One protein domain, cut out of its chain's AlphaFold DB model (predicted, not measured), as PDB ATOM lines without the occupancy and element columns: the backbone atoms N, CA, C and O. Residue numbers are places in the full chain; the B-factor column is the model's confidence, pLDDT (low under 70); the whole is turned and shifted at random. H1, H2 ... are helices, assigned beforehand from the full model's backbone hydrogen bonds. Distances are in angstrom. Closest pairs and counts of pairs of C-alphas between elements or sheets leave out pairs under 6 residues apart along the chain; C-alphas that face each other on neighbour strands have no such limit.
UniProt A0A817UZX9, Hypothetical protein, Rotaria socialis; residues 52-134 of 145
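AT A GLANCE: This is residues 52 to 134 of the 145 residues of the protein "Hypothetical protein" of Rotaria socialis (UniProt A0A817UZX9). Three long helices are joined end to end in an open zigzag: H1 and H2 meet near one corner and spread as a narrow V, and H2 and H3 make a wider V at the other end of H2. Most of each helix stands free, with no shared core. The printed part has 83 residues, is all helix, in the order H1, H2, H3, and is extended, with a radius of gyration of the C-alphas of 18.5 A and spans of 44 by 43 by 30 A.

IN THESE COORDINATES: H1, residues 52 to 76, begins at C-alpha 52 (-38.010, -50.652, -36.400) and is 36.3 A long. H2, residues 81 to 105, is 36.6 A long. H3, residues 107 to 134, is 41.7 A long and ends at C-alpha 134 (-44.308, -7.883, -33.368).

HOW THE PARTS SIT: H1 and H2 are close but not clearly touching, the closest C-alphas, of Leu 75 and Gln 81, 6.0 A apart; they run opposite ways at a shallow tilt of 24 degrees. H2 and H3 are close but not clearly touching, the closest C-alphas, of Leu 103 and Lys 110, 6.1 A apart, at a steep tilt of 57 degrees, opposite ways. H1 and H3 are apart. Every O i to N i+4 pair is within hydrogen-bond range in H1 and H2, and 22 of 24 in H3.

THE WHOLE: The C-alphas farthest apart, of Ile 77 and Gln 108, are 46.6 A apart. The printed part has no cut, and both links are tight. Residues 79 and 125 have pLDDT under 70.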
ATOM      1  N   PRO A  52     -39.402 -50.188 -36.421       94.62
ATOM      2  CA  PRO A  52     -38.010 -50.652 -36.400       94.62
ATOM      3  C   PRO A  52     -37.073 -49.739 -37.201       94.62
ATOM      4  O   PRO A  52     -35.976 -49.422 -36.748       94.62
ATOM      5  N   VAL A  53     -37.537 -49.219 -38.343       95.62
ATOM      6  CA  VAL A  53     -36.762 -48.264 -39.159       95.62
ATOM      7  C   VAL A  53     -36.493 -46.965 -38.398       95.62
ATOM      8  O   VAL A  53     -35.414 -46.395 -38.527       95.62
ATOM      9  N   LEU A  54     -37.456 -46.498 -37.593       95.00
ATOM     10  CA  LEU A  54     -37.294 -45.263 -36.831       95.00
ATOM     11  C   LEU A  54     -36.300 -45.474 -35.687       95.00
ATOM     12  O   LEU A  54     -35.424 -44.639 -35.493       95.00
ATOM     13  N   ASN A  55     -36.390 -46.605 -34.985       94.81
ATOM     14  CA  ASN A  55     -35.471 -46.943 -33.900       94.81
ATOM     15  C   ASN A  55     -34.021 -47.028 -34.394       94.81
ATOM     16  O   ASN A  55     -33.138 -46.402 -33.810       94.81
ATOM     17  N   VAL A  56     -33.786 -47.721 -35.512       96.62
ATOM     18  CA  VAL A  56     -32.452 -47.804 -36.128       96.62
ATOM     19  C   VAL A  56     -31.986 -46.432 -36.618       96.62
ATOM     20  O   VAL A  56     -30.837 -46.057 -36.403       96.62
ATOM     21  N   PHE A  57     -32.871 -45.640 -37.228       96.50
ATOM     22  CA  PHE A  57     -32.539 -44.279 -37.649       96.50
ATOM     23  C   PHE A  57     -32.123 -43.391 -36.466       96.50
ATOM     24  O   PHE A  57     -31.113 -42.692 -36.552       96.50
ATOM     25  N   ILE A  58     -32.863 -43.437 -35.354       96.06
ATOM     26  CA  ILE A  58     -32.535 -42.701 -34.128       96.06
ATOM     27  C   ILE A  58     -31.177 -43.148 -33.585       96.06
ATOM     28  O   ILE A  58     -30.391 -42.293 -33.173       96.06
ATOM     29  N   ASP A  59     -30.875 -44.446 -33.606       96.50
ATOM     30  CA  ASP A  59     -29.585 -44.953 -33.141       96.50
ATOM     31  C   ASP A  59     -28.422 -44.479 -34.029       96.50
ATOM     32  O   ASP A  59     -27.442 -43.933 -33.523       96.50
ATOM     33  N   ILE A  60     -28.575 -44.533 -35.358       96.25
ATOM     34  CA  ILE A  60     -27.592 -43.981 -36.307       96.25
ATOM     35  C   ILE A  60     -27.361 -42.489 -36.032       96.25
ATOM     36  O   ILE A  60     -26.219 -42.032 -35.948       96.25
ATOM     37  N   VAL A  61     -28.431 -41.707 -35.861       96.12
ATOM     38  CA  VAL A  61     -28.323 -40.271 -35.559       96.12
ATOM     39  C   VAL A  61     -27.633 -40.045 -34.212       96.12
ATOM     40  O   VAL A  61     -26.756 -39.182 -34.113       96.12
ATOM     41  N   ARG A  62     -27.970 -40.829 -33.183       96.38
ATOM     42  CA  ARG A  62     -27.357 -40.762 -31.850       96.38
ATOM     43  C   ARG A  62     -25.856 -41.033 -31.912       96.38
ATOM     44  O   ARG A  62     -25.085 -40.239 -31.374       96.38
ATOM     45  N   GLN A  63     -25.440 -42.101 -32.587       96.31
ATOM     46  CA  GLN A  63     -24.029 -42.445 -32.763       96.31
ATOM     47  C   GLN A  63     -23.274 -41.307 -33.463       96.31
ATOM     48  O   GLN A  63     -22.267 -40.817 -32.950       96.31
ATOM     49  N   ARG A  64     -23.833 -40.772 -34.558       93.50
ATOM     50  CA  ARG A  64     -23.242 -39.631 -35.277       93.50
ATOM     51  C   ARG A  64     -23.130 -38.377 -34.409       93.50
ATOM     52  O   ARG A  64     -22.128 -37.672 -34.497       93.50
ATOM     53  N   LEU A  65     -24.115 -38.090 -33.557       95.06
ATOM     54  CA  LEU A  65     -24.057 -36.962 -32.617       95.06
ATOM     55  C   LEU A  65     -22.944 -37.136 -31.575       95.06
ATOM     56  O   LEU A  65     -22.249 -36.169 -31.258       95.06
ATOM     57  N   ILE A  66     -22.754 -38.351 -31.057       95.50
ATOM     58  CA  ILE A  66     -21.666 -38.668 -30.123       95.50
ATOM     59  C   ILE A  66     -20.308 -38.472 -30.808       95.50
ATOM     60  O   ILE A  66     -19.423 -37.835 -30.232       95.50
ATOM     61  N   ASP A  67     -20.156 -38.943 -32.045       91.75
ATOM     62  CA  ASP A  67     -18.921 -38.782 -32.815       91.75
ATOM     63  C   ASP A  67     -18.599 -37.313 -33.089       91.75
ATOM     64  O   ASP A  67     -17.463 -36.881 -32.894       91.75
ATOM     65  N   ILE A  68     -19.606 -36.513 -33.455       89.69
ATOM     66  CA  ILE A  68     -19.451 -35.066 -33.650       89.69
ATOM     67  C   ILE A  68     -18.998 -34.390 -32.349       89.69
ATOM     68  O   ILE A  68     -18.099 -33.548 -32.379       89.69
ATOM     69  N   ARG A  69     -19.568 -34.762 -31.195       91.00
ATOM     70  CA  ARG A  69     -19.153 -34.215 -29.888       91.00
ATOM     71  C   ARG A  69     -17.702 -34.570 -29.559       91.00
ATOM     72  O   ARG A  69     -16.938 -33.686 -29.177       91.00
ATOM     73  N   LYS A  70     -17.303 -35.831 -29.763       89.81
ATOM     74  CA  LYS A  70     -15.910 -36.286 -29.585       89.81
ATOM     75  C   LYS A  70     -14.951 -35.533 -30.509       89.81
ATOM     76  O   LYS A  70     -13.861 -35.151 -30.092       89.81
ATOM     77  N   LEU A  71     -15.356 -35.306 -31.755       87.56
ATOM     78  CA  LEU A  71     -14.563 -34.580 -32.741       87.56
ATOM     79  C   LEU A  71     -14.405 -33.104 -32.368       87.56
ATOM     80  O   LEU A  71     -13.292 -32.588 -32.409       87.56
ATOM     81  N   LYS A  72     -15.479 -32.450 -31.908       87.19
ATOM     82  CA  LYS A  72     -15.436 -31.067 -31.412       87.19
ATOM     83  C   LYS A  72     -14.488 -30.913 -30.220       87.19
ATOM     84  O   LYS A  72     -13.728 -29.952 -30.175       87.19
ATOM     85  N   TYR A  73     -14.487 -31.873 -29.295       87.62
ATOM     86  CA  TYR A  73     -13.529 -31.894 -28.186       87.62
ATOM     87  C   TYR A  73     -12.074 -31.990 -28.681       87.62
ATOM     88  O   TYR A  73     -11.230 -31.204 -28.264       87.62
ATOM     89  N   LYS A  74     -11.785 -32.886 -29.638       85.81
ATOM     90  CA  LYS A  74     -10.440 -33.013 -30.239       85.81
ATOM     91  C   LYS A  74      -9.986 -31.740 -30.965       85.81
ATOM     92  O   LYS A  74      -8.819 -31.375 -30.861       85.81
ATOM     93  N   LEU A  75     -10.906 -31.073 -31.663       85.31
ATOM     94  CA  LEU A  75     -10.663 -29.794 -32.338       85.31
ATOM     95  C   LEU A  75     -10.387 -28.662 -31.341       85.31
ATOM     96  O   LEU A  75      -9.473 -27.878 -31.559       85.31
ATOM     97  N   SER A  76     -11.107 -28.620 -30.215       81.56
ATOM     98  CA  SER A  76     -10.880 -27.648 -29.132       81.56
ATOM     99  C   SER A  76      -9.496 -27.766 -28.488       81.56
ATOM    100  O   SER A  76      -9.011 -26.798 -27.918       81.56
ATOM    101  N   ILE A  77      -8.865 -28.939 -28.575       84.25
ATOM    102  CA  ILE A  77      -7.493 -29.189 -28.101       84.25
ATOM    103  C   ILE A  77      -6.453 -28.742 -29.158       84.25
ATOM    104  O   ILE A  77      -5.255 -28.948 -28.996       84.25
ATOM    105  N   GLY A  78      -6.889 -28.123 -30.262       73.31
ATOM    106  CA  GLY A  78      -6.018 -27.578 -31.307       73.31
ATOM    107  C   GLY A  78      -5.489 -28.617 -32.300       73.31
ATOM    108  O   GLY A  78      -4.653 -28.297 -33.142       73.31
ATOM    109  N   LYS A  79      -5.962 -29.870 -32.256       66.31
ATOM    110  CA  LYS A  79      -5.534 -30.909 -33.205       66.31
ATOM    111  C   LYS A  79      -6.382 -30.857 -34.487       66.31
ATOM    112  O   LYS A  79      -7.568 -31.172 -34.453       66.31
ATOM    113  N   ASN A  80      -5.744 -30.583 -35.632       71.88
ATOM    114  CA  ASN A  80      -6.239 -30.865 -36.996       71.88
ATOM    115  C   ASN A  80      -7.482 -30.087 -37.491       71.88
ATOM    116  O   ASN A  80      -8.355 -30.670 -38.141       71.88
ATOM    117  N   GLN A  81      -7.563 -28.776 -37.248       79.06
ATOM    118  CA  GLN A  81      -8.702 -27.956 -37.692       79.06
ATOM    119  C   GLN A  81      -8.882 -27.902 -39.220       79.06
ATOM    120  O   GLN A  81      -9.995 -28.071 -39.717       79.06
ATOM    121  N   GLU A  82      -7.796 -27.744 -39.976       81.44
ATOM    122  CA  GLU A  82      -7.857 -27.653 -41.443       81.44
ATOM    123  C   GLU A  82      -8.308 -28.966 -42.095       81.44
ATOM    124  O   GLU A  82      -9.162 -28.973 -42.985       81.44
ATOM    125  N   LYS A  83      -7.796 -30.102 -41.603       83.25
ATOM    126  CA  LYS A  83      -8.180 -31.437 -42.083       83.25
ATOM    127  C   LYS A  83      -9.674 -31.705 -41.872       83.25
ATOM    128  O   LYS A  83     -10.330 -32.262 -42.748       83.25
ATOM    129  N   TYR A  84     -10.224 -31.262 -40.741       82.06
ATOM    130  CA  TYR A  84     -11.649 -31.402 -40.444       82.06
ATOM    131  C   TYR A  84     -12.543 -30.635 -41.425       82.06
ATOM    132  O   TYR A  84     -13.535 -31.186 -41.912       82.06
ATOM    133  N   GLU A  85     -12.203 -29.383 -41.742       84.19
ATOM    134  CA  GLU A  85     -12.993 -28.597 -42.695       84.19
ATOM    135  C   GLU A  85     -12.942 -29.207 -44.106       84.19
ATOM    136  O   GLU A  85     -13.978 -29.305 -44.770       84.19
ATOM    137  N   GLN A  86     -11.789 -29.733 -44.535       85.88
ATOM    138  CA  GLN A  86     -11.675 -30.463 -45.806       85.88
ATOM    139  C   GLN A  86     -12.562 -31.719 -45.845       85.88
ATOM    140  O   GLN A  86     -13.324 -31.924 -46.801       85.88
ATOM    141  N   ASP A  87     -12.536 -32.534 -44.789       85.44
ATOM    142  CA  ASP A  87     -13.345 -33.753 -44.692       85.44
ATOM    143  C   ASP A  87     -14.849 -33.445 -44.695       85.44
ATOM    144  O   ASP A  87     -15.642 -34.127 -45.355       85.44
ATOM    145  N   LYS A  88     -15.260 -32.374 -44.016       86.50
ATOM    146  CA  LYS A  88     -16.646 -31.891 -43.992       86.50
ATOM    147  C   LYS A  88     -17.119 -31.449 -45.377       86.50
ATOM    148  O   LYS A  88     -18.197 -31.861 -45.814       86.50
ATOM    149  N   LEU A  89     -16.311 -30.676 -46.106       88.94
ATOM    150  CA  LEU A  89     -16.613 -30.274 -47.487       88.94
ATOM    151  C   LEU A  89     -16.695 -31.484 -48.431       88.94
ATOM    152  O   LEU A  89     -17.543 -31.525 -49.329       88.94
ATOM    153  N   SER A  90     -15.835 -32.487 -48.236       90.38
ATOM    154  CA  SER A  90     -15.882 -33.756 -48.973       90.38
ATOM    155  C   SER A  90     -17.182 -34.522 -48.703       90.38
ATOM    156  O   SER A  90     -17.873 -34.930 -49.642       90.38
ATOM    157  N   GLN A  91     -17.592 -34.638 -47.435       89.25
ATOM    158  CA  GLN A  91     -18.854 -35.283 -47.064       89.25
ATOM    159  C   GLN A  91     -20.063 -34.574 -47.681       89.25
ATOM    160  O   GLN A  91     -20.912 -35.236 -48.276       89.25
ATOM    161  N   ILE A  92     -20.120 -33.239 -47.628       92.12
ATOM    162  CA  ILE A  92     -21.212 -32.462 -48.237       92.12
ATOM    163  C   ILE A  92     -21.326 -32.756 -49.736       92.12
ATOM    164  O   ILE A  92     -22.430 -32.983 -50.235       92.12
ATOM    165  N   ARG A  93     -20.201 -32.789 -50.460       94.06
ATOM    166  CA  ARG A  93     -20.193 -33.126 -51.892       94.06
ATOM    167  C   ARG A  93     -20.753 -34.527 -52.136       94.06
ATOM    168  O   ARG A  93     -21.645 -34.674 -52.967       94.06
ATOM    169  N   ARG A  94     -20.311 -35.529 -51.370       94.00
ATOM    170  CA  ARG A  94     -20.825 -36.908 -51.467       94.00
ATOM    171  C   ARG A  94     -22.326 -36.983 -51.188       94.00
ATOM    172  O   ARG A  94     -23.045 -37.605 -51.960       94.00
ATOM    173  N   PHE A  95     -22.820 -36.297 -50.157       94.56
ATOM    174  CA  PHE A  95     -24.254 -36.250 -49.854       94.56
ATOM    175  C   PHE A  95     -25.068 -35.576 -50.963       94.56
ATOM    176  O   PHE A  95     -26.152 -36.051 -51.296       94.56
ATOM    177  N   ARG A  96     -24.554 -34.497 -51.569       94.56
ATOM    178  CA  ARG A  96     -25.212 -33.828 -52.705       94.56
ATOM    179  C   ARG A  96     -25.307 -34.747 -53.920       94.56
ATOM    180  O   ARG A  96     -26.374 -34.821 -54.524       94.56
ATOM    181  N   TRP A  97     -24.234 -35.467 -54.239       96.56
ATOM    182  CA  TRP A  97     -24.224 -36.438 -55.334       96.56
ATOM    183  C   TRP A  97     -25.125 -37.640 -55.057       96.56
ATOM    184  O   TRP A  97     -25.922 -38.004 -55.917       96.56
ATOM    185  N   ALA A  98     -25.084 -38.198 -53.845       96.19
ATOM    186  CA  ALA A  98     -25.981 -39.274 -53.434       96.19
ATOM    187  C   ALA A  98     -27.452 -38.845 -53.530       96.19
ATOM    188  O   ALA A  98     -28.287 -39.584 -54.043       96.19
ATOM    189  N   LEU A  99     -27.773 -37.619 -53.108       94.38
ATOM    190  CA  LEU A  99     -29.116 -37.069 -53.243       94.38
ATOM    191  C   LEU A  99     -29.532 -36.919 -54.714       94.38
ATOM    192  O   LEU A  99     -30.654 -37.285 -55.060       94.38
ATOM    193  N   ALA A 100     -28.657 -36.372 -55.562       94.56
ATOM    194  CA  ALA A 100     -28.928 -36.228 -56.989       94.56
ATOM    195  C   ALA A 100     -29.197 -37.596 -57.631       94.56
ATOM    196  O   ALA A 100     -30.212 -37.763 -58.302       94.56
ATOM    197  N   TYR A 101     -28.354 -38.589 -57.339       96.00
ATOM    198  CA  TYR A 101     -28.520 -39.962 -57.806       96.00
ATOM    199  C   TYR A 101     -29.864 -40.566 -57.370       96.00
ATOM    200  O   TYR A 101     -30.625 -41.057 -58.205       96.00
ATOM    201  N   THR A 102     -30.212 -40.455 -56.085       96.00
ATOM    202  CA  THR A 102     -31.496 -40.942 -55.557       96.00
ATOM    203  C   THR A 102     -32.684 -40.265 -56.234       96.00
ATOM    204  O   THR A 102     -33.664 -40.936 -56.548       96.00
ATOM    205  N   LEU A 103     -32.611 -38.955 -56.491       94.50
ATOM    206  CA  LEU A 103     -33.678 -38.217 -57.170       94.50
ATOM    207  C   LEU A 103     -33.801 -38.589 -58.648       94.50
ATOM    208  O   LEU A 103     -34.916 -38.638 -59.153       94.50
ATOM    209  N   ILE A 104     -32.690 -38.851 -59.339       94.94
ATOM    210  CA  ILE A 104     -32.704 -39.299 -60.738       94.94
ATOM    211  C   ILE A 104     -33.373 -40.673 -60.843       94.94
ATOM    212  O   ILE A 104     -34.210 -40.868 -61.716       94.94
ATOM    213  N   LYS A 105     -33.053 -41.598 -59.930       94.31
ATOM    214  CA  LYS A 105     -33.634 -42.951 -59.917       94.31
ATOM    215  C   LYS A 105     -35.078 -43.010 -59.408       94.31
ATOM    216  O   LYS A 105     -35.774 -43.969 -59.711       94.31
ATOM    217  N   ASN A 106     -35.531 -42.012 -58.645       96.19
ATOM    218  CA  ASN A 106     -36.864 -41.984 -58.040       96.19
ATOM    219  C   ASN A 106     -37.598 -40.688 -58.402       96.19
ATOM    220  O   ASN A 106     -37.656 -39.738 -57.613       96.19
ATOM    221  N   GLU A 107     -38.183 -40.647 -59.598       92.12
ATOM    222  CA  GLU A 107     -38.797 -39.431 -60.143       92.12
ATOM    223  C   GLU A 107     -39.968 -38.910 -59.305       92.12
ATOM    224  O   GLU A 107     -40.064 -37.701 -59.072       92.12
ATOM    225  N   GLN A 108     -40.799 -39.805 -58.756       92.06
ATOM    226  CA  GLN A 108     -41.904 -39.439 -57.865       92.06
ATOM    227  C   GLN A 108     -41.453 -38.560 -56.686       92.06
ATOM    228  O   GLN A 108     -42.151 -37.621 -56.294       92.06
ATOM    229  N   LEU A 109     -40.245 -38.786 -56.154       92.12
ATOM    230  CA  LEU A 109     -39.721 -38.029 -55.015       92.12
ATOM    231  C   LEU A 109     -39.377 -36.577 -55.376       92.12
ATOM    232  O   LEU A 109     -39.415 -35.714 -54.493       92.12
ATOM    233  N   LYS A 110     -39.107 -36.268 -56.655       90.69
ATOM    234  CA  LYS A 110     -38.847 -34.892 -57.119       90.69
ATOM    235  C   LYS A 110     -40.060 -33.997 -56.848       90.69
ATOM    236  O   LYS A 110     -39.912 -32.903 -56.293       90.69
ATOM    237  N   ARG A 111     -41.267 -34.486 -57.168       88.31
ATOM    238  CA  ARG A 111     -42.529 -33.753 -56.971       88.31
ATOM    239  C   ARG A 111     -42.807 -33.509 -55.487       88.31
ATOM    240  O   ARG A 111     -43.033 -32.362 -55.095       88.31
ATOM    241  N   TYR A 112     -42.713 -34.547 -54.653       89.81
ATOM    242  CA  TYR A 112     -42.926 -34.424 -53.205       89.81
ATOM    243  C   TYR A 112     -41.926 -33.469 -52.545       89.81
ATOM    244  O   TYR A 112     -42.302 -32.649 -51.703       89.81
ATOM    245  N   ARG A 113     -40.653 -33.524 -52.956       88.81
ATOM    246  CA  ARG A 113     -39.611 -32.629 -52.446       88.81
ATOM    247  C   ARG A 113     -39.878 -31.173 -52.825       88.81
ATOM    248  O   ARG A 113     -39.797 -30.310 -51.952       88.81
ATOM    249  N   LYS A 114     -40.229 -30.887 -54.086       88.38
ATOM    250  CA  LYS A 114     -40.569 -29.523 -54.540       88.38
ATOM    251  C   LYS A 114     -41.740 -28.951 -53.738       88.38
ATOM    252  O   LYS A 114     -41.654 -27.813 -53.280       88.38
ATOM    253  N   HIS A 115     -42.784 -29.752 -53.515       87.94
ATOM    254  CA  HIS A 115     -43.944 -29.342 -52.722       87.94
ATOM    255  C   HIS A 115     -43.560 -28.990 -51.277       87.94
ATOM    256  O   HIS A 115     -43.883 -27.901 -50.805       87.94
ATOM    257  N   ARG A 116     -42.796 -29.854 -50.589       85.94
ATOM    258  CA  ARG A 116     -42.327 -29.578 -49.217       85.94
ATOM    259  C   ARG A 116     -41.441 -28.332 -49.128       85.94
ATOM    260  O   ARG A 116     -41.585 -27.554 -48.194       85.94
ATOM    261  N   LEU A 117     -40.552 -28.114 -50.098       85.12
ATOM    262  CA  LEU A 117     -39.690 -26.924 -50.130       85.12
ATOM    263  C   LEU A 117     -40.479 -25.631 -50.385       85.12
ATOM    264  O   LEU A 117     -40.134 -24.589 -49.834       85.12
ATOM    265  N   CYS A 118     -41.520 -25.685 -51.218       80.00
ATOM    266  CA  CYS A 118     -42.424 -24.555 -51.430       80.00
ATOM    267  C   CYS A 118     -43.211 -24.242 -50.149       80.00
ATOM    268  O   CYS A 118     -43.185 -23.113 -49.671       80.00
ATOM    269  N   SER A 119     -43.809 -25.270 -49.540       82.00
ATOM    270  CA  SER A 119     -44.553 -25.151 -48.283       82.00
ATOM    271  C   SER A 119     -43.693 -24.574 -47.151       82.00
ATOM    272  O   SER A 119     -44.115 -23.626 -46.496       82.00
ATOM    273  N   ASN A 120     -42.455 -25.051 -46.976       77.12
ATOM    274  CA  ASN A 120     -41.549 -24.512 -45.958       77.12
ATOM    275  C   ASN A 120     -41.196 -23.037 -46.188       77.12
ATOM    276  O   ASN A 120     -41.127 -22.284 -45.220       77.12
ATOM    277  N   ARG A 121     -40.995 -22.611 -47.443       74.56
ATOM    278  CA  ARG A 121     -40.734 -21.196 -47.756       74.56
ATOM    279  C   ARG A 121     -41.921 -20.309 -47.395       74.56
ATOM    280  O   ARG A 121     -41.725 -19.285 -46.755       74.56
ATOM    281  N   VAL A 122     -43.140 -20.741 -47.716       76.12
ATOM    282  CA  VAL A 122     -44.368 -20.016 -47.348       76.12
ATOM    283  C   VAL A 122     -44.513 -19.900 -45.826       76.12
ATOM    284  O   VAL A 122     -44.848 -18.831 -45.321       76.12
ATOM    285  N   THR A 123     -44.234 -20.971 -45.076       71.12
ATOM    286  CA  THR A 123     -44.270 -20.935 -43.604       71.12
ATOM    287  C   THR A 123     -43.232 -19.969 -43.037       71.12
ATOM    288  O   THR A 123     -43.563 -19.192 -42.149       71.12
ATOM    289  N   GLN A 124     -42.005 -19.967 -43.574       72.25
ATOM    290  CA  GLN A 124     -40.958 -19.030 -43.155       72.25
ATOM    291  C   GLN A 124     -41.347 -17.572 -43.414       72.25
ATOM    292  O   GLN A 124     -41.191 -16.756 -42.513       72.25
ATOM    293  N   SER A 125     -41.914 -17.250 -44.581       69.19
ATOM    294  CA  SER A 125     -42.410 -15.899 -44.877       69.19
ATOM    295  C   SER A 125     -43.465 -15.445 -43.865       69.19
ATOM    296  O   SER A 125     -43.324 -14.375 -43.289       69.19
ATOM    297  N   LYS A 126     -44.442 -16.299 -43.534       73.12
ATOM    298  CA  LYS A 126     -45.485 -15.989 -42.535       73.12
ATOM    299  C   LYS A 126     -44.956 -15.859 -41.105       73.12
ATOM    300  O   LYS A 126     -45.574 -15.203 -40.268       73.12
ATOM    301  N   THR A 127     -43.871 -16.558 -40.771       75.81
ATOM    302  CA  THR A 127     -43.196 -16.408 -39.476       75.81
ATOM    303  C   THR A 127     -42.417 -15.101 -39.427       75.81
ATOM    304  O   THR A 127     -42.462 -14.425 -38.405       75.81
ATOM    305  N   LEU A 128     -41.746 -14.729 -40.521       72.75
ATOM    306  CA  LEU A 128     -41.043 -13.455 -40.632       72.75
ATOM    307  C   LEU A 128     -42.016 -12.280 -40.573       72.75
ATOM    308  O   LEU A 128     -41.794 -11.393 -39.764       72.75
ATOM    309  N   GLU A 129     -43.118 -12.313 -41.324       75.12
ATOM    310  CA  GLU A 129     -44.193 -11.308 -41.251       75.12
ATOM    311  C   GLU A 129     -44.676 -11.122 -39.806       75.12
ATOM    312  O   GLU A 129     -44.622 -10.018 -39.278       75.12
ATOM    313  N   ARG A 130     -44.977 -12.214 -39.091       75.69
ATOM    314  CA  ARG A 130     -45.370 -12.153 -37.671       75.69
ATOM    315  C   ARG A 130     -44.296 -11.594 -36.733       75.69
ATOM    316  O   ARG A 130     -44.633 -11.065 -35.677       75.69
ATOM    317  N   ILE A 131     -43.017 -11.765 -37.058       77.50
ATOM    318  CA  ILE A 131     -41.909 -11.185 -36.289       77.50
ATOM    319  C   ILE A 131     -41.793  -9.687 -36.593       77.50
ATOM    320  O   ILE A 131     -41.663  -8.900 -35.661       77.50
ATOM    321  N   PHE A 132     -41.894  -9.284 -37.861       76.88
ATOM    322  CA  PHE A 132     -41.889  -7.878 -38.270       76.88
ATOM    323  C   PHE A 132     -43.080  -7.102 -37.687       76.88
ATOM    324  O   PHE A 132     -42.877  -5.995 -37.184       76.88
ATOM    325  N   ASP A 133     -44.268  -7.712 -37.642       76.62
ATOM    326  CA  ASP A 133     -45.463  -7.157 -36.991       76.62
ATOM    327  C   ASP A 133     -45.251  -6.976 -35.479       76.62
ATOM    328  O   ASP A 133     -45.593  -5.942 -34.910       76.62
ATOM    329  N   LYS A 134     -44.625  -7.958 -34.808       75.75
ATOM    330  CA  LYS A 134     -44.308  -7.883 -33.368       75.75
ATOM    331  C   LYS A 134     -43.233  -6.854 -33.022       75.75
ATOM    332  O   LYS A 134     -43.229  -6.357 -31.902       75.75
TER     333      LYS A 134